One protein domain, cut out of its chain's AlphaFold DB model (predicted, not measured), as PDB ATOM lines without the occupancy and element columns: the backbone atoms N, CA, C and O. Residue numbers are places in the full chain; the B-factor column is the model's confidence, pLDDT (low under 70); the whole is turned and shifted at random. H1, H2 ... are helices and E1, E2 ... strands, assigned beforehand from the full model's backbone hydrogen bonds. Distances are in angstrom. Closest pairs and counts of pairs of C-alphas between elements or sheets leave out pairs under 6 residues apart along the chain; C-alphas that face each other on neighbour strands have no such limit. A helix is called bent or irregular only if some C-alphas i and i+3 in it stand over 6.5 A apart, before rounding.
ATOM      1  N   LEU A   8      42.657  17.034  30.335       91.75
ATOM      2  CA  LEU A   8      42.439  18.462  30.112       91.75
ATOM      3  C   LEU A   8      41.050  18.713  29.517       91.75
ATOM      4  O   LEU A   8      40.640  18.060  28.557       91.75
ATOM      5  N   ASN A   9      40.331  19.700  30.045       91.50
ATOM      6  CA  ASN A   9      39.144  20.241  29.395       91.50
ATOM      7  C   ASN A   9      39.550  21.410  28.487       91.50
ATOM      8  O   ASN A   9      39.977  22.453  28.974       91.50
ATOM      9  N   LEU A  10      39.400  21.261  27.166       93.12
ATOM     10  CA  LEU A  10      39.860  22.280  26.209       93.12
ATOM     11  C   LEU A  10      39.124  23.618  26.345       93.12
ATOM     12  O   LEU A  10      39.658  24.654  25.958       93.12
ATOM     13  N   GLU A  11      37.911  23.628  26.897       91.19
ATOM     14  CA  GLU A  11      37.191  24.879  27.152       91.19
ATOM     15  C   GLU A  11      37.879  25.760  28.203       91.19
ATOM     16  O   GLU A  11      37.710  26.979  28.161       91.19
ATOM     17  N   ASP A  12      38.681  25.180  29.100       91.81
ATOM     18  CA  ASP A  12      39.373  25.931  30.149       91.81
ATOM     19  C   ASP A  12      40.401  26.903  29.541       91.81
ATOM     20  O   ASP A  12      40.638  27.979  30.092       91.81
ATOM     21  N   LEU A  13      40.905  26.618  28.331       92.25
ATOM     22  CA  LEU A  13      41.795  27.513  27.580       92.25
ATOM     23  C   LEU A  13      41.141  28.862  27.243       92.25
ATOM     24  O   LEU A  13      41.829  29.864  27.063       92.25
ATOM     25  N   LYS A  14      39.805  28.938  27.206       91.38
ATOM     26  CA  LYS A  14      39.087  30.203  26.968       91.38
ATOM     27  C   LYS A  14      39.179  31.173  28.141       91.38
ATOM     28  O   LYS A  14      38.885  32.355  27.968       91.38
ATOM     29  N   THR A  15      39.543  30.678  29.323       88.12
ATOM     30  CA  THR A  15      39.697  31.492  30.534       88.12
ATOM     31  C   THR A  15      41.056  32.183  30.606       88.12
ATOM     32  O   THR A  15      41.202  33.138  31.367       88.12
ATOM     33  N   ILE A  16      42.017  31.762  29.776       87.56
ATOM     34  CA  ILE A  16      43.333  32.389  29.675       87.56
ATOM     35  C   ILE A  16      43.168  33.839  29.207       87.56
ATOM     36  O   ILE A  16      42.421  34.152  28.262       87.56
ATOM     37  N   ASP A  17      43.868  34.753  29.879       87.25
ATOM     38  CA  ASP A  17      43.860  36.158  29.504       87.25
ATOM     39  C   ASP A  17      44.950  36.490  28.488       87.25
ATOM     40  O   ASP A  17      46.038  36.956  28.815       87.25
ATOM     41  N   PHE A  18      44.646  36.218  27.222       90.50
ATOM     42  CA  PHE A  18      45.518  36.568  26.108       90.50
ATOM     43  C   PHE A  18      45.595  38.090  25.917       90.50
ATOM     44  O   PHE A  18      44.585  38.738  25.624       90.50
ATOM     45  N   SER A  19      46.804  38.653  25.989       90.88
ATOM     46  CA  SER A  19      47.079  40.069  25.693       90.88
ATOM     47  C   SER A  19      46.595  40.496  24.300       90.88
ATOM     48  O   SER A  19      46.192  41.640  24.086       90.88
ATOM     49  N   GLU A  20      46.560  39.556  23.356       93.38
ATOM     50  CA  GLU A  20      46.143  39.734  21.965       93.38
ATOM     51  C   GLU A  20      44.653  40.079  21.819       93.38
ATOM     52  O   GLU A  20      44.239  40.604  20.784       93.38
ATOM     53  N   LYS A  21      43.835  39.896  22.868       91.94
ATOM     54  CA  LYS A  21      42.434  40.356  22.871       91.94
ATOM     55  C   LYS A  21      42.323  41.856  22.573       91.94
ATOM     56  O   LYS A  21      41.374  42.276  21.914       91.94
ATOM     57  N   ALA A  22      43.281  42.668  23.029       89.62
ATOM     58  CA  ALA A  22      43.293  44.107  22.762       89.62
ATOM     59  C   ALA A  22      43.513  44.426  21.271       89.62
ATOM     60  O   ALA A  22      42.894  45.355  20.741       89.62
ATOM     61  N   LEU A  23      44.345  43.631  20.590       92.19
ATOM     62  CA  LEU A  23      44.598  43.760  19.158       92.19
ATOM     63  C   LEU A  23      43.326  43.442  18.365       92.19
ATOM     64  O   LEU A  23      42.843  44.304  17.633       92.19
ATOM     65  N   VAL A  24      42.714  42.280  18.622       93.69
ATOM     66  CA  VAL A  24      41.455  41.847  17.983       93.69
ATOM     67  C   VAL A  24      40.329  42.854  18.212       93.69
ATOM     68  O   VAL A  24      39.555  43.162  17.307       93.69
ATOM     69  N   LYS A  25      40.234  43.428  19.419       90.75
ATOM     70  CA  LYS A  25      39.224  44.451  19.726       90.75
ATOM     71  C   LYS A  25      39.370  45.701  18.850       90.75
ATOM     72  O   LYS A  25      38.352  46.305  18.499       90.75
ATOM     73  N   THR A  26      40.612  46.068  18.535       89.88
ATOM     74  CA  THR A  26      40.976  47.292  17.809       89.88
ATOM     75  C   THR A  26      40.880  47.110  16.299       89.88
ATOM     76  O   THR A  26      40.302  47.961  15.629       89.88
ATOM     77  N   THR A  27      41.417  46.013  15.759       91.38
ATOM     78  CA  THR A  27      41.446  45.760  14.309       91.38
ATOM     79  C   THR A  27      40.163  45.103  13.809       91.38
ATOM     80  O   THR A  27      39.753  45.332  12.676       91.38
ATOM     81  N   GLY A  28      39.506  44.304  14.655       88.00
ATOM     82  CA  GLY A  28      38.405  43.428  14.257       88.00
ATOM     83  C   GLY A  28      38.854  42.170  13.509       88.00
ATOM     84  O   GLY A  28      38.002  41.368  13.137       88.00
ATOM     85  N   GLU A  29      40.159  41.989  13.303       91.00
ATOM     86  CA  GLU A  29      40.732  40.812  12.652       91.00
ATOM     87  C   GLU A  29      40.914  39.673  13.656       91.00
ATOM     88  O   GLU A  29      41.190  39.904  14.836       91.00
ATOM     89  N   ASP A  30      40.764  38.439  13.180       93.31
ATOM     90  CA  ASP A  30      41.008  37.257  13.997       93.31
ATOM     91  C   ASP A  30      42.491  37.125  14.354       93.31
ATOM     92  O   ASP A  30      43.367  37.427  13.545       93.31
ATOM     93  N   TYR A  31      42.771  36.578  15.535       95.44
ATOM     94  CA  TYR A  31      44.121  36.214  15.952       95.44
ATOM     95  C   TYR A  31      44.175  34.732  16.322       95.44
ATOM     96  O   TYR A  31      43.459  34.283  17.221       95.44
ATOM     97  N   CYS A  32      45.019  33.968  15.634       96.38
ATOM     98  CA  CYS A  32      45.193  32.533  15.850       96.38
ATOM     99  C   CYS A  32      46.452  32.266  16.681       96.38
ATOM    100  O   CYS A  32      47.494  32.863  16.435       96.38
ATOM    101  N   LEU A  33      46.340  31.358  17.646       96.75
ATOM    102  CA  LEU A  33      47.420  30.891  18.508       96.75
ATOM    103  C   LEU A  33      47.566  29.382  18.309       96.75
ATOM    104  O   LEU A  33      46.594  28.633  18.476       96.75
ATOM    105  N   SER A  34      48.765  28.959  17.936       97.31
ATOM    106  CA  SER A  34      49.149  27.555  17.826       97.31
ATOM    107  C   SER A  34      49.343  26.911  19.205       97.31
ATOM    108  O   SER A  34      49.249  27.576  20.240       97.31
ATOM    109  N   VAL A  35      49.606  25.603  19.246       96.06
ATOM    110  CA  VAL A  35      49.971  24.904  20.486       96.06
ATOM    111  C   VAL A  35      51.232  25.519  21.091       96.06
ATOM    112  O   VAL A  35      51.233  25.803  22.289       96.06
ATOM    113  N   SER A  36      52.249  25.793  20.269       95.56
ATOM    114  CA  SER A  36      53.497  26.410  20.731       95.56
ATOM    115  C   SER A  36      53.254  27.782  21.379       95.56
ATOM    116  O   SER A  36      53.670  28.011  22.515       95.56
ATOM    117  N   ASP A  37      52.444  28.635  20.740       95.12
ATOM    118  CA  ASP A  37      52.092  29.960  21.269       95.12
ATOM    119  C   ASP A  37      51.343  29.886  22.609       95.12
ATOM    120  O   ASP A  37      51.494  30.757  23.467       95.12
ATOM    121  N   VAL A  38      50.475  28.883  22.784       94.81
ATOM    122  CA  VAL A  38      49.708  28.711  24.028       94.81
ATOM    123  C   VAL A  38      50.603  28.194  25.152       94.81
ATOM    124  O   VAL A  38      50.491  28.687  26.273       94.81
ATOM    125  N   ILE A  39      51.503  27.251  24.864       94.19
ATOM    126  CA  ILE A  39      52.464  26.720  25.842       94.19
ATOM    127  C   ILE A  39      53.369  27.839  26.366       94.19
ATOM    128  O   ILE A  39      53.512  27.983  27.582       94.19
ATOM    129  N   ASP A  40      53.891  28.686  25.476       91.31
ATOM    130  CA  ASP A  40      54.740  29.825  25.848       91.31
ATOM    131  C   ASP A  40      54.028  30.812  26.789       91.31
ATOM    132  O   ASP A  40      54.663  31.492  27.598       91.31
ATOM    133  N   LYS A  41      52.693  30.880  26.719       90.25
ATOM    134  CA  LYS A  41      51.864  31.754  27.561       90.25
ATOM    135  C   LYS A  41      51.432  31.124  28.887       90.25
ATOM    136  O   LYS A  41      51.079  31.870  29.797       90.25
ATOM    137  N   LEU A  42      51.420  29.795  28.999       87.38
ATOM    138  CA  LEU A  42      51.003  29.066  30.207       87.38
ATOM    139  C   LEU A  42      52.119  28.885  31.247       87.38
ATOM    140  O   LEU A  42      51.813  28.544  32.390       87.38
ATOM    141  N   GLY A  43      53.381  29.094  30.859       77.69
ATOM    142  CA  GLY A  43      54.537  28.962  31.749       77.69
ATOM    143  C   GLY A  43      54.924  27.512  32.080       77.69
ATOM    144  O   GLY A  43      54.285  26.547  31.648       77.69
ATOM    145  N   GLU A  44      56.012  27.353  32.838       75.81
ATOM    146  CA  GLU A  44      56.567  26.044  33.237       75.81
ATOM    147  C   GLU A  44      55.726  25.356  34.325       75.81
ATOM    148  O   GLU A  44      55.688  24.132  34.406       75.81
ATOM    149  N   GLU A  45      54.983  26.124  35.122       78.44
ATOM    150  CA  GLU A  45      54.072  25.631  36.160       78.44
ATOM    151  C   GLU A  45      52.921  24.768  35.616       78.44
ATOM    152  O   GLU A  45      52.275  24.043  36.372       78.44
ATOM    153  N   SER A  46      52.691  24.828  34.302       85.50
ATOM    154  CA  SER A  46      51.652  24.097  33.579       85.50
ATOM    155  C   SER A  46      52.209  22.888  32.812       85.50
ATOM    156  O   SER A  46      51.605  22.471  31.826       85.50
ATOM    157  N   GLU A  47      53.348  22.313  33.225       85.25
ATOM    158  CA  GLU A  47      54.053  21.238  32.498       85.25
ATOM    159  C   GLU A  47      53.140  20.064  32.091       85.25
ATOM    160  O   GLU A  47      53.186  19.616  30.944       85.25
ATOM    161  N   ASP A  48      52.249  19.619  32.982       85.50
ATOM    162  CA  ASP A  48      51.284  18.551  32.687       85.50
ATOM    163  C   ASP A  48      50.326  18.931  31.547       85.50
ATOM    164  O   ASP A  48      50.076  18.131  30.645       85.50
ATOM    165  N   ILE A  49      49.819  20.168  31.549       89.12
ATOM    166  CA  ILE A  49      48.948  20.694  30.490       89.12
ATOM    167  C   ILE A  49      49.749  20.838  29.196       89.12
ATOM    168  O   ILE A  49      49.294  20.386  28.148       89.12
ATOM    169  N   ASN A  50      50.957  21.396  29.270       90.81
ATOM    170  CA  ASN A  50      51.834  21.586  28.119       90.81
ATOM    171  C   ASN A  50      52.120  20.246  27.430       90.81
ATOM    172  O   ASN A  50      51.990  20.139  26.214       90.81
ATOM    173  N   ASN A  51      52.411  19.193  28.197       89.06
ATOM    174  CA  ASN A  51      52.630  17.850  27.662       89.06
ATOM    175  C   ASN A  51      51.392  17.282  26.960       89.06
ATOM    176  O   ASN A  51      51.527  16.659  25.909       89.06
ATOM    177  N   ILE A  52      50.189  17.525  27.491       91.56
ATOM    178  CA  ILE A  52      48.937  17.142  26.822       91.56
ATOM    179  C   ILE A  52      48.769  17.913  25.506       91.56
ATOM    180  O   ILE A  52      48.420  17.315  24.489       91.56
ATOM    181  N   LEU A  53      49.005  19.227  25.512       93.06
ATOM    182  CA  LEU A  53      48.809  20.083  24.341       93.06
ATOM    183  C   LEU A  53      49.763  19.725  23.198       93.06
ATOM    184  O   LEU A  53      49.322  19.672  22.052       93.06
ATOM    185  N   ARG A  54      51.024  19.386  23.495       92.06
ATOM    186  CA  ARG A  54      52.006  18.947  22.484       92.06
ATOM    187  C   ARG A  54      51.543  17.736  21.675       92.06
ATOM    188  O   ARG A  54      51.862  17.642  20.492       92.06
ATOM    189  N   LEU A  55      50.723  16.855  22.258       91.94
ATOM    190  CA  LEU A  55      50.152  15.699  21.547       91.94
ATOM    191  C   LEU A  55      49.220  16.100  20.397       91.94
ATOM    192  O   LEU A  55      48.936  15.279  19.527       91.94
ATOM    193  N   LEU A  56      48.726  17.341  20.374       92.50
ATOM    194  CA  LEU A  56      47.931  17.881  19.269       92.50
ATOM    195  C   LEU A  56      48.799  18.346  18.088       92.50
ATOM    196  O   LEU A  56      48.258  18.557  17.006       92.50
ATOM    197  N   GLY A  57      50.120  18.453  18.266       92.75
ATOM    198  CA  GLY A  57      51.069  18.992  17.291       92.75
ATOM    199  C   GLY A  57      51.281  20.500  17.450       92.75
ATOM    200  O   GLY A  57      50.320  21.250  17.579       92.75
ATOM    201  N   GLU A  58      52.541  20.939  17.414       93.75
ATOM    202  CA  GLU A  58      52.960  22.317  17.742       93.75
ATOM    203  C   GLU A  58      52.283  23.401  16.881       93.75
ATOM    204  O   GLU A  58      51.902  24.452  17.392       93.75
ATOM    205  N   GLU A  59      52.060  23.113  15.596       94.94
ATOM    206  CA  GLU A  59      51.455  24.039  14.624       94.94
ATOM    207  C   GLU A  59      49.916  24.053  14.662       94.94
ATOM    208  O   GLU A  59      49.269  24.833  13.959       94.94
ATOM    209  N   THR A  60      49.295  23.175  15.453       96.06
ATOM    210  CA  THR A  60      47.835  23.095  15.533       96.06
ATOM    211  C   THR A  60      47.273  24.369  16.148       96.06
ATOM    212  O   THR A  60      47.622  24.730  17.270       96.06
ATOM    213  N   ILE A  61      46.344  25.028  15.452       97.31
ATOM    214  CA  ILE A  61      45.693  26.241  15.960       97.31
ATOM    215  C   ILE A  61      44.746  25.886  17.110       97.31
ATOM    216  O   ILE A  61      43.631  25.395  16.917       97.31
ATOM    217  N   LEU A  62      45.192  26.150  18.331       96.69
ATOM    218  CA  LEU A  62      44.525  25.743  19.561       96.69
ATOM    219  C   LEU A  62      43.574  26.816  20.099       96.69
ATOM    220  O   LEU A  62      42.568  26.494  20.727       96.69
ATOM    221  N   CYS A  63      43.871  28.091  19.867       97.25
ATOM    222  CA  CYS A  63      43.001  29.190  20.266       97.25
ATOM    223  C   CYS A  63      42.819  30.164  19.104       97.25
ATOM    224  O   CYS A  63      43.781  30.563  18.455       97.25
ATOM    225  N   ARG A  64      41.579  30.583  18.855       96.50
ATOM    226  CA  ARG A  64      41.263  31.672  17.923       96.50
ATOM    227  C   ARG A  64      40.527  32.762  18.667       96.50
ATOM    228  O   ARG A  64      39.419  32.542  19.153       96.50
ATOM    229  N   LEU A  65      41.116  33.943  18.714       96.38
ATOM    230  CA  LEU A  65      40.486  35.145  19.227       96.38
ATOM    231  C   LEU A  65      39.769  35.845  18.076       96.38
ATOM    232  O   LEU A  65      40.378  36.102  17.043       96.38
ATOM    233  N   PHE A  66      38.485  36.141  18.236       94.56
ATOM    234  CA  PHE A  66      37.689  36.793  17.194       94.56
ATOM    235  C   PHE A  66      36.671  37.755  17.796       94.56
ATOM    236  O   PHE A  66      36.177  37.554  18.910       94.56
ATOM    237  N   LYS A  67      36.346  38.815  17.054       92.75
ATOM    238  CA  LYS A  67      35.365  39.815  17.478       92.75
ATOM    239  C   LYS A  67      33.968  39.407  17.015       92.75
ATOM    240  O   LYS A  67      33.729  39.188  15.830       92.75
ATOM    241  N   LEU A  68      33.018  39.347  17.944       86.81
ATOM    242  CA  LEU A  68      31.597  39.208  17.634       86.81
ATOM    243  C   LEU A  68      30.847  40.346  18.325       86.81
ATOM    244  O   LEU A  68      30.798  40.420  19.551       86.81
ATOM    245  N   LYS A  69      30.247  41.236  17.526       86.56
ATOM    246  CA  LYS A  69      29.706  42.520  18.009       86.56
ATOM    247  C   LYS A  69      30.822  43.334  18.685       86.56
ATOM    248  O   LYS A  69      31.843  43.567  18.054       86.56
ATOM    249  N   GLU A  70      30.652  43.746  19.940       86.00
ATOM    250  CA  GLU A  70      31.633  44.553  20.686       86.00
ATOM    251  C   GLU A  70      32.532  43.732  21.624       86.00
ATOM    252  O   GLU A  70      33.346  44.293  22.360       86.00
ATOM    253  N   GLU A  71      32.413  42.406  21.591       90.44
ATOM    254  CA  GLU A  71      33.125  41.500  22.490       90.44
ATOM    255  C   GLU A  71      34.107  40.607  21.726       90.44
ATOM    256  O   GLU A  71      33.879  40.236  20.571       90.44
ATOM    257  N   VAL A  72      35.214  40.265  22.389       91.88
ATOM    258  CA  VAL A  72      36.219  39.332  21.875       91.88
ATOM    259  C   VAL A  72      35.989  37.973  22.516       91.88
ATOM    260  O   VAL A  72      35.950  37.851  23.738       91.88
ATOM    261  N   TYR A  73      35.855  36.954  21.677       92.75
ATOM    262  CA  TYR A  73      35.618  35.572  22.071       92.75
ATOM    263  C   TYR A  73      36.842  34.716  21.760       92.75
ATOM    264  O   TYR A  73      37.606  35.028  20.852       92.75
ATOM    265  N   CYS A  74      37.000  33.616  22.499       94.56
ATOM    266  CA  CYS A  74      38.015  32.598  22.240       94.56
ATOM    267  C   CYS A  74      37.346  31.303  21.754       94.56
ATOM    268  O   CYS A  74      36.503  30.713  22.440       94.56
ATOM    269  N   GLY A  75      37.691  30.876  20.542       93.62
ATOM    270  CA  GLY A  75      37.400  29.556  19.999       93.62
ATOM    271  C   GLY A  75      38.520  28.578  20.338       93.62
ATOM    272  O   GLY A  75      39.678  28.969  20.385       93.62
ATOM    273  N   VAL A  76      38.162  27.313  20.551       95.88
ATOM    274  CA  VAL A  76      39.077  26.187  20.816       95.88
ATOM    275  C   VAL A  76      38.672  25.006  19.924       95.88
ATOM    276  O   VAL A  76      37.553  25.052  19.389       95.88
ATOM    277  N   PRO A  77      39.514  23.966  19.761       95.69
ATOM    278  CA  PRO A  77      39.189  22.786  18.976       95.69
ATOM    279  C   PRO A  77      37.865  22.140  19.359       95.69
ATOM    280  O   PRO A  77      37.457  22.135  20.524       95.69
ATOM    281  N   LYS A  78      37.198  21.570  18.356       93.88
ATOM    282  CA  LYS A  78      35.872  20.964  18.495       93.88
ATOM    283  C   LYS A  78      35.738  19.688  17.699       93.88
ATOM    284  O   LYS A  78      36.386  19.498  16.673       93.88
ATOM    285  N   ILE A  79      34.828  18.834  18.146       92.19
ATOM    286  CA  ILE A  79      34.456  17.636  17.402       92.19
ATOM    287  C   ILE A  79      33.370  17.969  16.383       92.19
ATOM    288  O   ILE A  79      32.315  18.510  16.729       92.19
ATOM    289  N   TYR A  80      33.622  17.580  15.135       92.50
ATOM    290  CA  TYR A  80      32.680  17.665  14.024       92.50
ATOM    291  C   TYR A  80      32.742  16.404  13.161       92.50
ATOM    292  O   TYR A  80      33.690  15.620  13.238       92.50
ATOM    293  N   ARG A  81      31.746  16.223  12.291       90.19
ATOM    294  CA  ARG A  81      31.807  15.234  11.207       90.19
ATOM    295  C   ARG A  81      32.281  15.863   9.895       90.19
ATOM    296  O   ARG A  81      31.947  17.009   9.602       90.19
ATOM    297  N   ASP A  82      33.048  15.119   9.105       88.12
ATOM    298  CA  ASP A  82      33.365  15.475   7.719       88.12
ATOM    299  C   ASP A  82      32.259  15.040   6.745       88.12
ATOM    300  O   ASP A  82      31.268  14.423   7.131       88.12
ATOM    301  N   GLU A  83      32.425  15.360   5.462       82.88
ATOM    302  CA  GLU A  83      31.462  15.044   4.394       82.88
ATOM    303  C   GLU A  83      31.299  13.536   4.149       82.88
ATOM    304  O   GLU A  83      30.285  13.104   3.609       82.88
ATOM    305  N   SER A  84      32.261  12.724   4.602       85.25
ATOM    306  CA  SER A  84      32.178  11.258   4.612       85.25
ATOM    307  C   SER A  84      31.541  10.713   5.898       85.25
ATOM    308  O   SER A  84      31.580   9.508   6.140       85.25
ATOM    309  N   ASN A  85      30.954  11.584   6.728       83.75
ATOM    310  CA  ASN A  85      30.407  11.293   8.054       83.75
ATOM    311  C   ASN A  85      31.435  10.765   9.071       83.75
ATOM    312  O   ASN A  85      31.041  10.231  10.111       83.75
ATOM    313  N   LYS A  86      32.741  10.920   8.823       88.06
ATOM    314  CA  LYS A  86      33.760  10.560   9.815       88.06
ATOM    315  C   LYS A  86      33.862  11.663  10.855       88.06
ATOM    316  O   LYS A  86      33.961  12.840  10.517       88.06
ATOM    317  N   VAL A  87      33.853  11.273  12.122       89.06
ATOM    318  CA  VAL A  87      33.978  12.196  13.251       89.06
ATOM    319  C   VAL A  87      35.457  12.447  13.528       89.06
ATOM    320  O   VAL A  87      36.229  11.496  13.636       89.06
ATOM    321  N   LYS A  88      35.845  13.719  13.620       92.12
ATOM    322  CA  LYS A  88      37.224  14.164  13.854       92.12
ATOM    323  C   LYS A  88      37.247  15.350  14.816       92.12
ATOM    324  O   LYS A  88      36.240  16.037  14.991       92.12
ATOM    325  N   LEU A  89      38.411  15.588  15.408       94.00
ATOM    326  CA  LEU A  89      38.749  16.815  16.112       94.00
ATOM    327  C   LEU A  89      39.236  17.813  15.067       94.00
ATOM    328  O   LEU A  89      40.073  17.474  14.234       94.00
ATOM    329  N   TYR A  90      38.698  19.019  15.105       95.50
ATOM    330  CA  TYR A  90      39.111  20.116  14.247       95.50
ATOM    331  C   TYR A  90      39.708  21.218  15.097       95.50
ATOM    332  O   TYR A  90      39.259  21.428  16.224       95.50
ATOM    333  N   ASP A  91      40.690  21.910  14.542       96.06
ATOM    334  CA  ASP A  91      41.343  23.046  15.176       96.06
ATOM    335  C   ASP A  91      40.407  24.265  15.336       96.06
ATOM    336  O   ASP A  91      39.218  24.236  15.002       96.06
ATOM    337  N   ALA A  92      40.926  25.346  15.919       95.44
ATOM    338  CA  ALA A  92      40.139  26.533  16.242       95.44
ATOM    339  C   ALA A  92      40.021  27.552  15.091       95.44
ATOM    340  O   ALA A  92      39.471  28.635  15.308       95.44
ATOM    341  N   GLN A  93      40.526  27.257  13.885       92.75
ATOM    342  CA  GLN A  93      40.578  28.228  12.783       92.75
ATOM    343  C   GLN A  93      39.187  28.713  12.332       92.75
ATOM    344  O   GLN A  93      38.149  28.138  12.652       92.75
ATOM    345  N   ASN A  94      39.145  29.788  11.534       85.81
ATOM    346  CA  ASN A  94      37.898  30.224  10.894       85.81
ATOM    347  C   ASN A  94      37.360  29.218   9.873       85.81
ATOM    348  O   ASN A  94      36.149  29.034   9.760       85.81
ATOM    349  N   ASN A  95      38.273  28.537   9.183       86.62
ATOM    350  CA  ASN A  95      37.999  27.355   8.379       86.62
ATOM    351  C   ASN A  95      38.685  26.162   9.049       86.62
ATOM    352  O   ASN A  95      39.814  25.848   8.661       86.62
ATOM    353  N   PRO A  96      38.054  25.540  10.064       90.94
ATOM    354  CA  PRO A  96      38.697  24.510  10.855       90.94
ATOM    355  C   PRO A  96      39.257  23.389   9.995       90.94
ATOM    356  O   PRO A  96      38.561  22.867   9.118       90.94
ATOM    357  N   GLN A  97      40.492  23.001  10.282       92.19
ATOM    358  CA  GLN A  97      41.127  21.847   9.663       92.19
ATOM    359  C   GLN A  97      41.095  20.656  10.622       92.19
ATOM    360  O   GLN A  97      41.145  20.842  11.841       92.19
ATOM    361  N   PRO A  98      40.960  19.423  10.104       93.88
ATOM    362  CA  PRO A  98      41.049  18.242  10.945       93.88
ATOM    363  C   PRO A  98      42.457  18.145  11.539       93.88
ATOM    364  O   PRO A  98      43.445  18.211  10.812       93.88
ATOM    365  N   ILE A  99      42.538  17.946  12.852       93.94
ATOM    366  CA  ILE A  99      43.796  17.658  13.538       93.94
ATOM    367  C   ILE A  99      44.161  16.207  13.223       93.94
ATOM    368  O   ILE A  99      43.369  15.296  13.482       93.94
ATOM    369  N   ASP A 100      45.339  15.998  12.635       88.50
ATOM    370  CA  ASP A 100      45.802  14.684  12.175       88.50
ATOM    371  C   ASP A 100      46.299  13.824  13.344       88.50
ATOM    372  O   ASP A 100      47.491  13.595  13.549       88.50
ATOM    373  N   LYS A 101      45.349  13.402  14.180       86.25
ATOM    374  CA  LYS A 101      45.572  12.507  15.313       86.25
ATOM    375  C   LYS A 101      44.506  11.426  15.324       86.25
ATOM    376  O   LYS A 101      43.331  11.675  15.042       86.25
ATOM    377  N   GLU A 102      44.911  10.208  15.672       82.06
ATOM    378  CA  GLU A 102      43.961   9.126  15.897       82.06
ATOM    379  C   GLU A 102      43.189   9.405  17.189       82.06
ATOM    380  O   GLU A 102      43.750   9.446  18.284       82.06
ATOM    381  N   ILE A 103      41.884   9.617  17.047       77.25
ATOM    382  CA  ILE A 103      40.995   9.944  18.156       77.25
ATOM    383  C   ILE A 103      40.319   8.664  18.614       77.25
ATOM    384  O   ILE A 103      39.537   8.062  17.876       77.25
ATOM    385  N   GLN A 104      40.577   8.279  19.860       84.44
ATOM    386  CA  GLN A 104      39.897   7.154  20.488       84.44
ATOM    387  C   GLN A 104      38.856   7.694  21.463       84.44
ATOM    388  O   GLN A 104      39.189   8.339  22.453       84.44
ATOM    389  N   PHE A 105      37.576   7.462  21.184       77.31
ATOM    390  CA  PHE A 105      36.511   7.883  22.089       77.31
ATOM    391  C   PHE A 105      36.585   7.083  23.386       77.31
ATOM    392  O   PHE A 105      36.565   5.853  23.361       77.31
ATOM    393  N   ILE A 106      36.653   7.788  24.514       71.38
ATOM    394  CA  ILE A 106      36.530   7.164  25.829       71.38
ATOM    395  C   ILE A 106      35.054   7.251  26.231       71.38
ATOM    396  O   ILE A 106      34.420   8.285  26.016       71.38
ATOM    397  N   GLU A 107      34.494   6.183  26.803       60.06
ATOM    398  CA  GLU A 107      33.084   6.081  27.227       60.06
ATOM    399  C   GLU A 107      32.736   6.974  28.444       60.06
ATOM    400  O   GLU A 107      32.118   6.523  29.410       60.06
ATOM    401  N   TYR A 108      33.121   8.252  28.436       52.16
ATOM    402  CA  TYR A 108      32.846   9.198  29.516       52.16
ATOM    403  C   TYR A 108      32.011  10.393  29.052       52.16
ATOM    404  O   TYR A 108      32.382  11.111  28.124       52.16
ATOM    405  N   GLU A 109      30.895  10.535  29.773       56.62
ATOM    406  CA  GLU A 109      30.003  11.679  29.993       56.62
ATOM    407  C   GLU A 109      29.806  12.658  28.834       56.62
ATOM    408  O   GLU A 109      30.640  13.518  28.550       56.62
ATOM    409  N   THR A 110      28.618  12.583  28.233       54.38
ATOM    410  CA  THR A 110      28.079  13.705  27.478       54.38
ATOM    411  C   THR A 110      27.235  14.602  28.377       54.38
ATOM    412  O   THR A 110      26.111  14.255  28.739       54.38
ATOM    413  N   ASP A 111      27.744  15.795  28.668       58.12
ATOM    414  CA  ASP A 111      26.914  16.888  29.169       58.12
ATOM    415  C   ASP A 111      26.178  17.501  27.984       58.12
ATOM    416  O   ASP A 111      26.820  17.818  26.986       58.12
ATOM    417  N   TYR A 112      24.854  17.653  28.075       59.94
ATOM    418  CA  TYR A 112      24.044  18.214  26.988       59.94
ATOM    419  C   TYR A 112      23.398  19.568  27.296       59.94
ATOM    420  O   TYR A 112      22.737  20.113  26.418       59.94
ATOM    421  N   ALA A 113      23.528  20.142  28.491       57.12
ATOM    422  CA  ALA A 113      22.760  21.341  28.825       57.12
ATOM    423  C   ALA A 113      23.493  22.277  29.784       57.12
ATOM    424  O   ALA A 113      23.940  21.861  30.850       57.12
ATOM    425  N   LYS A 114      23.511  23.567  29.439       55.00
ATOM    426  CA  LYS A 114      23.656  24.653  30.409       55.00
ATOM    427  C   LYS A 114      22.368  25.473  30.378       55.00
ATOM    428  O   LYS A 114      22.019  26.054  29.348       55.00
ATOM    429  N   GLN A 115      21.638  25.476  31.489       54.44
ATOM    430  CA  GLN A 115      20.488  26.357  31.666       54.44
ATOM    431  C   GLN A 115      20.996  27.795  31.840       54.44
ATOM    432  O   GLN A 115      21.868  28.042  32.671       54.44
ATOM    433  N   LEU A 116      20.467  28.723  31.046       54.34
ATOM    434  CA  LEU A 116      20.671  30.164  31.186       54.34
ATOM    435  C   LEU A 116      19.289  30.815  31.230       54.34
ATOM    436  O   LEU A 116      18.661  31.023  30.190       54.34
ATOM    437  N   ASP A 117      18.821  31.089  32.447       60.62
ATOM    438  CA  ASP A 117      17.541  31.742  32.733       60.62
ATOM    439  C   ASP A 117      16.351  31.048  32.029       60.62
ATOM    440  O   ASP A 117      16.041  29.892  32.336       60.62
ATOM    441  N   ASP A 118      15.734  31.730  31.052       53.00
ATOM    442  CA  ASP A 118      14.590  31.287  30.235       53.00
ATOM    443  C   ASP A 118      14.995  30.540  28.942       53.00
ATOM    444  O   ASP A 118      14.156  30.202  28.097       53.00
ATOM    445  N   SER A 119      16.295  30.295  28.748       52.50
ATOM    446  CA  SER A 119      16.856  29.661  27.554       52.50
ATOM    447  C   SER A 119      17.736  28.459  27.905       52.50
ATOM    448  O   SER A 119      18.588  28.498  28.792       52.50
ATOM    449  N   PHE A 120      17.543  27.356  27.186       58.12
ATOM    450  CA  PHE A 120      18.425  26.197  27.272       58.12
ATOM    451  C   PHE A 120      19.418  26.252  26.120       58.12
ATOM    452  O   PHE A 120      19.020  26.198  24.955       58.12
ATOM    453  N   ILE A 121      20.710  26.352  26.441       58.75
ATOM    454  CA  ILE A 121      21.765  26.160  25.449       58.75
ATOM    455  C   ILE A 121      22.236  24.712  25.548       58.75
ATOM    456  O   ILE A 121      22.769  24.271  26.569       58.75
ATOM    457  N   PHE A 122      22.028  23.975  24.459       66.06
ATOM    458  CA  PHE A 122      22.477  22.597  24.330       66.06
ATOM    459  C   PHE A 122      23.920  22.560  23.826       66.06
ATOM    460  O   PHE A 122      24.180  22.726  22.631       66.06
ATOM    461  N   THR A 123      24.861  22.346  24.743       69.50
ATOM    462  CA  THR A 123      26.278  22.101  24.440       69.50
ATOM    463  C   THR A 123      26.569  20.634  24.665       69.50
ATOM    464  O   THR A 123      26.285  20.169  25.758       69.50
ATOM    465  N   GLY A 124      27.117  19.932  23.670       76.62
ATOM    466  CA  GLY A 124      27.614  18.566  23.836       76.62
ATOM    467  C   GLY A 124      29.104  18.560  24.153       76.62
ATOM    468  O   GLY A 124      29.846  19.359  23.583       76.62
ATOM    469  N   TYR A 125      29.543  17.640  25.006       84.50
ATOM    470  CA  TYR A 125      30.959  17.385  25.274       84.50
ATOM    471  C   TYR A 125      31.289  15.913  25.086       84.50
ATOM    472  O   TYR A 125      30.467  15.046  25.364       84.50
ATOM    473  N   GLN A 126      32.499  15.633  24.627       84.94
ATOM    474  CA  GLN A 126      32.989  14.276  24.459       84.94
ATOM    475  C   GLN A 126      34.411  14.195  24.989       84.94
ATOM    476  O   GLN A 126      35.240  15.058  24.692       84.94
ATOM    477  N   THR A 127      34.690  13.140  25.749       87.12
ATOM    478  CA  THR A 127      36.058  12.820  26.148       87.12
ATOM    479  C   THR A 127      36.705  11.923  25.098       87.12
ATOM    480  O   THR A 127      36.140  10.893  24.714       87.12
ATOM    481  N   ILE A 128      37.887  12.310  24.635       87.94
ATOM    482  CA  ILE A 128      38.701  11.558  23.681       87.94
ATOM    483  C   ILE A 128      40.078  11.271  24.271       87.94
ATOM    484  O   ILE A 128      40.584  12.066  25.053       87.94
ATOM    485  N   ALA A 129      40.685  10.151  23.896       88.31
ATOM    486  CA  ALA A 129      42.093   9.877  24.133       88.31
ATOM    487  C   ALA A 129      42.897  10.212  22.877       88.31
ATOM    488  O   ALA A 129      42.497   9.843  21.767       88.31
ATOM    489  N   ILE A 130      44.042  10.857  23.076       88.31
ATOM    490  CA  ILE A 130      45.067  11.064  22.055       88.31
ATOM    491  C   ILE A 130      46.309  10.286  22.475       88.31
ATOM    492  O   ILE A 130      46.682  10.290  23.652       88.31
ATOM    493  N   LYS A 131      46.909   9.584  21.511       83.69
ATOM    494  CA  LYS A 131      48.082   8.734  21.713       83.69
ATOM    495  C   LYS A 131      49.187   9.103  20.739       83.69
ATOM    496  O   LYS A 131      48.935   9.217  19.543       83.69
ATOM    497  N   GLU A 132      50.404   9.223  21.254       80.19
ATOM    498  CA  GLU A 132      51.611   9.438  20.458       80.19
ATOM    499  C   GLU A 132      52.791   8.724  21.121       80.19
ATOM    500  O   GLU A 132      53.225   9.085  22.216       80.19
ATOM    501  N   GLY A 133      53.272   7.652  20.485       79.44
ATOM    502  CA  GLY A 133      54.225   6.739  21.117       79.44
ATOM    503  C   GLY A 133      53.663   6.158  22.420       79.44
ATOM    504  O   GLY A 133      52.567   5.598  22.429       79.44
ATOM    505  N   ASP A 134      54.405   6.330  23.514       77.44
ATOM    506  CA  ASP A 134      54.026   5.857  24.853       77.44
ATOM    507  C   ASP A 134      53.171   6.867  25.643       77.44
ATOM    508  O   ASP A 134      52.689   6.559  26.736       77.44
ATOM    509  N   LEU A 135      52.959   8.077  25.112       75.56
ATOM    510  CA  LEU A 135      52.166   9.110  25.771       75.56
ATOM    511  C   LEU A 135      50.685   8.943  25.430       75.56
ATOM    512  O   LEU A 135      50.295   8.820  24.269       75.56
ATOM    513  N   THR A 136      49.843   8.947  26.462       86.38
ATOM    514  CA  THR A 136      48.380   8.935  26.337       86.38
ATOM    515  C   THR A 136      47.806  10.043  27.203       86.38
ATOM    516  O   THR A 136      48.103  10.089  28.393       86.38
ATOM    517  N   ALA A 137      46.946  10.882  26.631       89.06
ATOM    518  CA  ALA A 137      46.196  11.897  27.364       89.06
ATOM    519  C   ALA A 137      44.711  11.855  27.003       89.06
ATOM    520  O   ALA A 137      44.341  11.449  25.901       89.06
ATOM    521  N   ALA A 138      43.866  12.299  27.929       89.94
ATOM    522  CA  ALA A 138      42.438  12.470  27.737       89.94
ATOM    523  C   ALA A 138      42.084  13.958  27.586       89.94
ATOM    524  O   ALA A 138      42.527  14.801  28.362       89.94
ATOM    525  N   LEU A 139      41.240  14.278  26.609       91.12
ATOM    526  CA  LEU A 139      40.732  15.621  26.359       91.12
ATOM    527  C   LEU A 139      39.210  15.625  26.438       91.12
ATOM    528  O   LEU A 139      38.566  14.873  25.706       91.12
ATOM    529  N   LYS A 140      38.625  16.499  27.260       90.25
ATOM    530  CA  LYS A 140      37.204  16.854  27.149       90.25
ATOM    531  C   LYS A 140      37.066  17.979  26.129       90.25
ATOM    532  O   LYS A 140      37.671  19.040  26.275       90.25
ATOM    533  N   VAL A 141      36.280  17.731  25.085       90.50
ATOM    534  CA  VAL A 141      36.148  18.613  23.920       90.50
ATOM    535  C   VAL A 141      34.680  18.926  23.661       90.50
ATOM    536  O   VAL A 141      33.829  18.033  23.727       90.50
ATOM    537  N   SER A 142      34.362  20.179  23.330       89.12
ATOM    538  CA  SER A 142      33.011  20.521  22.891       89.12
ATOM    539  C   SER A 142      32.707  19.933  21.507       89.12
ATOM    540  O   SER A 142      33.519  19.930  20.583       89.12
ATOM    541  N   THR A 143      31.502  19.398  21.361       87.06
ATOM    542  CA  THR A 143      31.018  18.756  20.141       87.06
ATOM    543  C   THR A 143      29.994  19.656  19.472       87.06
ATOM    544  O   THR A 143      29.055  20.134  20.114       87.06
ATOM    545  N   GLY A 144      30.156  19.903  18.171       83.50
ATOM    546  CA  GLY A 144      29.143  20.610  17.397       83.50
ATOM    547  C   GLY A 144      27.859  19.788  17.355       83.50
ATOM    548  O   GLY A 144      27.873  18.688  16.820       83.50
ATOM    549  N   ILE A 145      26.755  20.305  17.894       80.50
ATOM    550  CA  ILE A 145      25.449  19.630  17.858       80.50
ATOM    551  C   ILE A 145      24.597  20.206  16.725       80.50
ATOM    552  O   ILE A 145      24.600  21.412  16.478       80.50
ATOM    553  N   PHE A 146      23.879  19.335  16.020       80.31
ATOM    554  CA  PHE A 146      23.012  19.701  14.902       80.31
ATOM    555  C   PHE A 146      21.869  20.634  15.352       80.31
ATOM    556  O   PHE A 146      21.194  20.368  16.352       80.31
ATOM    557  N   LYS A 147      21.626  21.731  14.624       76.69
ATOM    558  CA  LYS A 147      20.699  22.800  15.048       76.69
ATOM    559  C   LYS A 147      19.247  22.321  15.146       76.69
ATOM    560  O   LYS A 147      18.513  22.715  16.051       76.69
ATOM    561  N   GLU A 148      18.824  21.457  14.235       76.62
ATOM    562  CA  GLU A 148      17.491  20.856  14.196       76.62
ATOM    563  C   GLU A 148      17.258  19.970  15.423       76.62
ATOM    564  O   GLU A 148      16.165  19.966  15.993       76.62
ATOM    565  N   TRP A 149      18.307  19.278  15.880       76.75
ATOM    566  CA  TRP A 149      18.268  18.510  17.120       76.75
ATOM    567  C   TRP A 149      18.112  19.435  18.327       76.75
ATOM    568  O   TRP A 149      17.205  19.240  19.133       76.75
ATOM    569  N   GLN A 150      18.921  20.499  18.414       74.19
ATOM    570  CA  GLN A 150      18.796  21.508  19.476       74.19
ATOM    571  C   GLN A 150      17.388  22.120  19.512       74.19
ATOM    572  O   GLN A 150      16.808  22.267  20.587       74.19
ATOM    573  N   THR A 151      16.819  22.439  18.346       77.12
ATOM    574  CA  THR A 151      15.472  23.017  18.216       77.12
ATOM    575  C   THR A 151      14.413  22.037  18.708       77.12
ATOM    576  O   THR A 151      13.603  22.393  19.560       77.12
ATOM    577  N   THR A 152      14.474  20.783  18.249       75.69
ATOM    578  CA  THR A 152      13.534  19.723  18.641       75.69
ATOM    579  C   THR A 152      13.544  19.505  20.151       75.69
ATOM    580  O   THR A 152      12.491  19.478  20.784       75.69
ATOM    581  N   ILE A 153      14.731  19.399  20.749       72.62
ATOM    582  CA  ILE A 153      14.877  19.217  22.193       72.62
ATOM    583  C   ILE A 153      14.387  20.456  22.954       72.62
ATOM    584  O   ILE A 153      13.659  20.314  23.934       72.62
ATOM    585  N   THR A 154      14.718  21.668  22.497       72.50
ATOM    586  CA  THR A 154      14.234  22.918  23.111       72.50
ATOM    587  C   THR A 154      12.706  22.985  23.104       72.50
ATOM    588  O   THR A 154      12.092  23.350  24.103       72.50
ATOM    589  N   GLU A 155      12.074  22.632  21.984       76.12
ATOM    590  CA  GLU A 155      10.616  22.606  21.852       76.12
ATOM    591  C   GLU A 155       9.966  21.548  22.744       76.12
ATOM    592  O   GLU A 155       8.935  21.823  23.359       76.12
ATOM    593  N   GLN A 156      10.557  20.354  22.838       73.25
ATOM    594  CA  GLN A 156      10.093  19.310  23.753       73.25
ATOM    595  C   GLN A 156      10.219  19.764  25.210       73.25
ATOM    596  O   GLN A 156       9.257  19.644  25.962       73.25
ATOM    597  N   TYR A 157      11.347  20.374  25.580       70.75
ATOM    598  CA  TYR A 157      11.591  20.872  26.933       70.75
ATOM    599  C   TYR A 157      10.595  21.954  27.345       70.75
ATOM    600  O   TYR A 157      10.060  21.916  28.449       70.75
ATOM    601  N   LYS A 158      10.297  22.896  26.442       73.31
ATOM    602  CA  LYS A 158       9.286  23.939  26.668       73.31
ATOM    603  C   LYS A 158       7.877  23.377  26.873       73.31
ATOM    604  O   LYS A 158       7.065  24.033  27.516       73.31
ATOM    605  N   LYS A 159       7.569  22.213  26.291       74.06
ATOM    606  CA  LYS A 159       6.263  21.551  26.435       74.06
ATOM    607  C   LYS A 159       6.178  20.737  27.723       74.06
ATOM    608  O   LYS A 159       5.178  20.840  28.424       74.06
ATOM    609  N   ASP A 160       7.195  19.929  28.005       69.75
ATOM    610  CA  ASP A 160       7.278  19.090  29.199       69.75
ATOM    611  C   ASP A 160       8.735  18.669  29.446       69.75
ATOM    612  O   ASP A 160       9.286  17.811  28.750       69.75
ATOM    613  N   SER A 161       9.363  19.251  30.469       66.44
ATOM    614  CA  SER A 161      10.751  18.955  30.838       66.44
ATOM    615  C   SER A 161      10.962  17.506  31.294       66.44
ATOM    616  O   SER A 161      12.077  16.998  31.185       66.44
ATOM    617  N   SER A 162       9.911  16.809  31.743       64.06
ATOM    618  CA  SER A 162       9.990  15.412  32.197       64.06
ATOM    619  C   SER A 162      10.038  14.393  31.050       64.06
ATOM    620  O   SER A 162      10.461  13.253  31.248       64.06
ATOM    621  N   GLN A 163       9.649  14.799  29.835       60.59
ATOM    622  CA  GLN A 163       9.633  13.937  28.646       60.59
ATOM    623  C   GLN A 163      10.895  14.048  27.791       60.59
ATOM    624  O   GLN A 163      11.108  13.223  26.897       60.59
ATOM    625  N   VAL A 164      11.745  15.041  28.056       60.47
ATOM    626  CA  VAL A 164      12.989  15.225  27.311       60.47
ATOM    627  C   VAL A 164      13.984  14.141  27.700       60.47
ATOM    628  O   VAL A 164      14.732  14.256  28.670       60.47
ATOM    629  N   LYS A 165      14.024  13.075  26.902       57.28
ATOM    630  CA  LYS A 165      15.079  12.067  26.976       57.28
ATOM    631  C   LYS A 165      16.334  12.614  26.312       57.28
ATOM    632  O   LYS A 165      16.615  12.327  25.150       57.28
ATOM    633  N   MET A 166      17.086  13.409  27.065       59.69
ATOM    634  CA  MET A 166      18.473  13.685  26.707       59.69
ATOM    635  C   MET A 166      19.220  12.349  26.663       59.69
ATOM    636  O   MET A 166      18.977  11.508  27.536       59.69
ATOM    637  N   PRO A 167      20.115  12.112  25.690       53.84
ATOM    638  CA  PRO A 167      21.043  11.002  25.811       53.84
ATOM    639  C   PRO A 167      21.820  11.224  27.115       53.84
ATOM    640  O   PRO A 167      22.554  12.192  27.251       53.84
ATOM    641  N   GLN A 168      21.575  10.398  28.124       50.00
ATOM    642  CA  GLN A 168      22.272  10.447  29.404       50.00
ATOM    643  C   GLN A 168      23.020   9.129  29.545       50.00
ATOM    644  O   GLN A 168      22.434   8.065  29.340       50.00
ATOM    645  N   GLY A 169      24.307   9.190  29.877       47.72
ATOM    646  CA  GLY A 169      25.090   7.997  30.176       47.72
ATOM    647  C   GLY A 169      26.532   8.039  29.686       47.72
ATOM    648  O   GLY A 169      26.995   9.001  29.078       47.72
ATOM    649  N   LYS A 170      27.234   6.946  29.985       53.56
ATOM    650  CA  LYS A 170      28.561   6.612  29.467       53.56
ATOM    651  C   LYS A 170      28.401   6.160  28.015       53.56
ATOM    652  O   LYS A 170      27.768   5.137  27.771       53.56
ATOM    653  N   GLY A 171      28.892   6.940  27.058       62.06
ATOM    654  CA  GLY A 171      28.795   6.595  25.642       62.06
ATOM    655  C   GLY A 171      29.253   7.718  24.718       62.06
ATOM    656  O   GLY A 171      29.395   8.863  25.138       62.06
ATOM    657  N   THR A 172      29.498   7.373  23.457       73.75
ATOM    658  CA  THR A 172      29.877   8.337  22.419       73.75
ATOM    659  C   THR A 172      28.641   9.024  21.852       73.75
ATOM    660  O   THR A 172      27.642   8.365  21.551       73.75
ATOM    661  N   ILE A 173      28.723  10.339  21.651       76.50
ATOM    662  CA  ILE A 173      27.715  11.123  20.931       76.50
ATOM    663  C   ILE A 173      27.466  10.482  19.553       76.50
ATOM    664  O   ILE A 173      28.403  10.376  18.755       76.50
ATOM    665  N   PRO A 174      26.230  10.057  19.227       78.88
ATOM    666  CA  PRO A 174      25.967   9.423  17.942       78.88
ATOM    667  C   PRO A 174      26.315  10.345  16.753       78.88
ATOM    668  O   PRO A 174      25.903  11.508  16.750       78.88
ATOM    669  N   PRO A 175      27.009   9.871  15.701       79.81
ATOM    670  CA  PRO A 175      27.443  10.724  14.584       79.81
ATOM    671  C   PRO A 175      26.319  11.521  13.901       79.81
ATOM    672  O   PRO A 175      26.547  12.605  13.362       79.81
ATOM    673  N   GLN A 176      25.082  11.018  13.941       79.88
ATOM    674  CA  GLN A 176      23.911  11.691  13.382       79.88
ATOM    675  C   GLN A 176      23.541  12.994  14.105       79.88
ATOM    676  O   GLN A 176      22.974  13.878  13.464       79.88
ATOM    677  N   ILE A 177      23.876  13.135  15.396       81.06
ATOM    678  CA  ILE A 177      23.619  14.363  16.165       81.06
ATOM    679  C   ILE A 177      24.803  15.340  16.136       81.06
ATOM    680  O   ILE A 177      24.640  16.506  16.503       81.06
ATOM    681  N   ILE A 178      25.969  14.890  15.660       85.88
ATOM    682  CA  ILE A 178      27.161  15.719  15.463       85.88
ATOM    683  C   ILE A 178      26.996  16.542  14.185       85.88
ATOM    684  O   ILE A 178      26.632  16.024  13.130       85.88
TER     685      ILE A 178
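Overview. This is residues 8 to 178 of the 277 residues of an uncharacterized protein of Crocosphaera chwakensis CCY0110 (UniProt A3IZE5). A curled five-stranded sheet, folded back on itself, forms the middle, and a three-stranded sheet, E1, E2 and E3, stands on one side of it with H1 bridging the two and H2 covering one face of the smaller sheet. The helical hairpin of H3 and H4 packs at one end of the longest axis, while the small hairpin of E7 and E8 forms a lobe with H5 at the other. The printed part has 171 residues, with five named helices and ten named strands in the order H1 H2 E1 H3 H4 E2 E3 E4 E5 E6 E7 E8 E9 E10 H5. The large sheet runs E5 E4 E10 E9 E6 and is mixed, the other two are antiparallel, and the class is mixed, helices and strands. The whole is compact, with a radius of gyration of the C-alphas of 17.2 A and spans of 49 by 44 by 33 A.

Along the chain. Find C-alpha 10 at (39.860, 22.280, 26.209); there H1 begins and runs to residue 15. H2 is residues 21 to 27, E1 residues 31 to 34 and H3 residues 35 to 42. H4, residues 44 to 54, covers 13.7 A and is irregular: C-alphas 45 and 48 are 8.4 A apart. Next come E2, residues 61 to 68, 19.2 A long, and E3, residues 71 to 75, 12.9 A. Then read E4, residues 78 to 81, E5, residues 87 to 90, E6, residues 103 to 105, E7, residues 114 to 116, and E8, residues 119 to 121. From C-alpha 124 at (27.614, 18.566, 23.836), E9 runs 25.9 A to residue 132, and E10, residues 135 to 143, runs 23.9 A. H5, residues 147 to 159, is 18.4 A long and ends at C-alpha 159, (6.263, 21.551, 26.435).

Arrangement. Begin with residues 8 to 9, which pair parallel with residues 139 to 140 of E10. The large sheet is strongly twisted and is a folded sheet, one sheet bent back into two leaves that face each other: E5 and E4 face E9 and E6, with E10 as the hinge. In the hairpin E9 and E10, look for N 128 and O 139 at 2.9 A; in the parallel pair E4 and E10, for N 79 and O 142 at 3.0 A. N 88 and O 80 are 2.9 A apart in the hairpin E4 and E5, and N 129 and O 104 are 2.8 A apart between E9 and E6. H4 is on this sheet, over E10 at a height of 11.0 A, and runs across the strands; its closest C-alpha pair with E10 is Ile 52 and Ala 137, 5.9 A. H3 and H4 touch, with C-alphas 39 and 50 at 5.7 A, at a shallow tilt of 18 degrees, opposite ways. H1 and H2 are on the same face of the sheet E1 E2 E3, two layers, helices on one face of a sheet. H2 runs slantwise to E2, at 52 degrees on the local plane. N 33 and O 63 are 2.8 A apart between E1 and E2, and N 66 and O 73 are 3.0 A apart between E2 and E3. H3 only grazes this sheet, with residues 35 to 39. In the hairpin E7 and E8, N 116 and O 119 are 2.9 A apart; the closest C-alphas of E8 and H5 are those of Phe 120 and Thr 154, 6.8 A. Every O i to N i+4 pair is within hydrogen-bond range in H2, H3 and H5; H4 has 5 of 7, and H1 0 of 2, with 3 of 3 O i to N i+3 pairs.

Size, cuts and confidence. The two C-alphas farthest apart are those of Glu 44 and Lys 159, 51.0 A. The printed part has no cut. The link E5 to E6, residues 91 to 102, is long. Residues 160 to 178 hold no named element. Mean pLDDT of the printed part is 82.6; residues 107 to 123 and 160 to 171 are under 70.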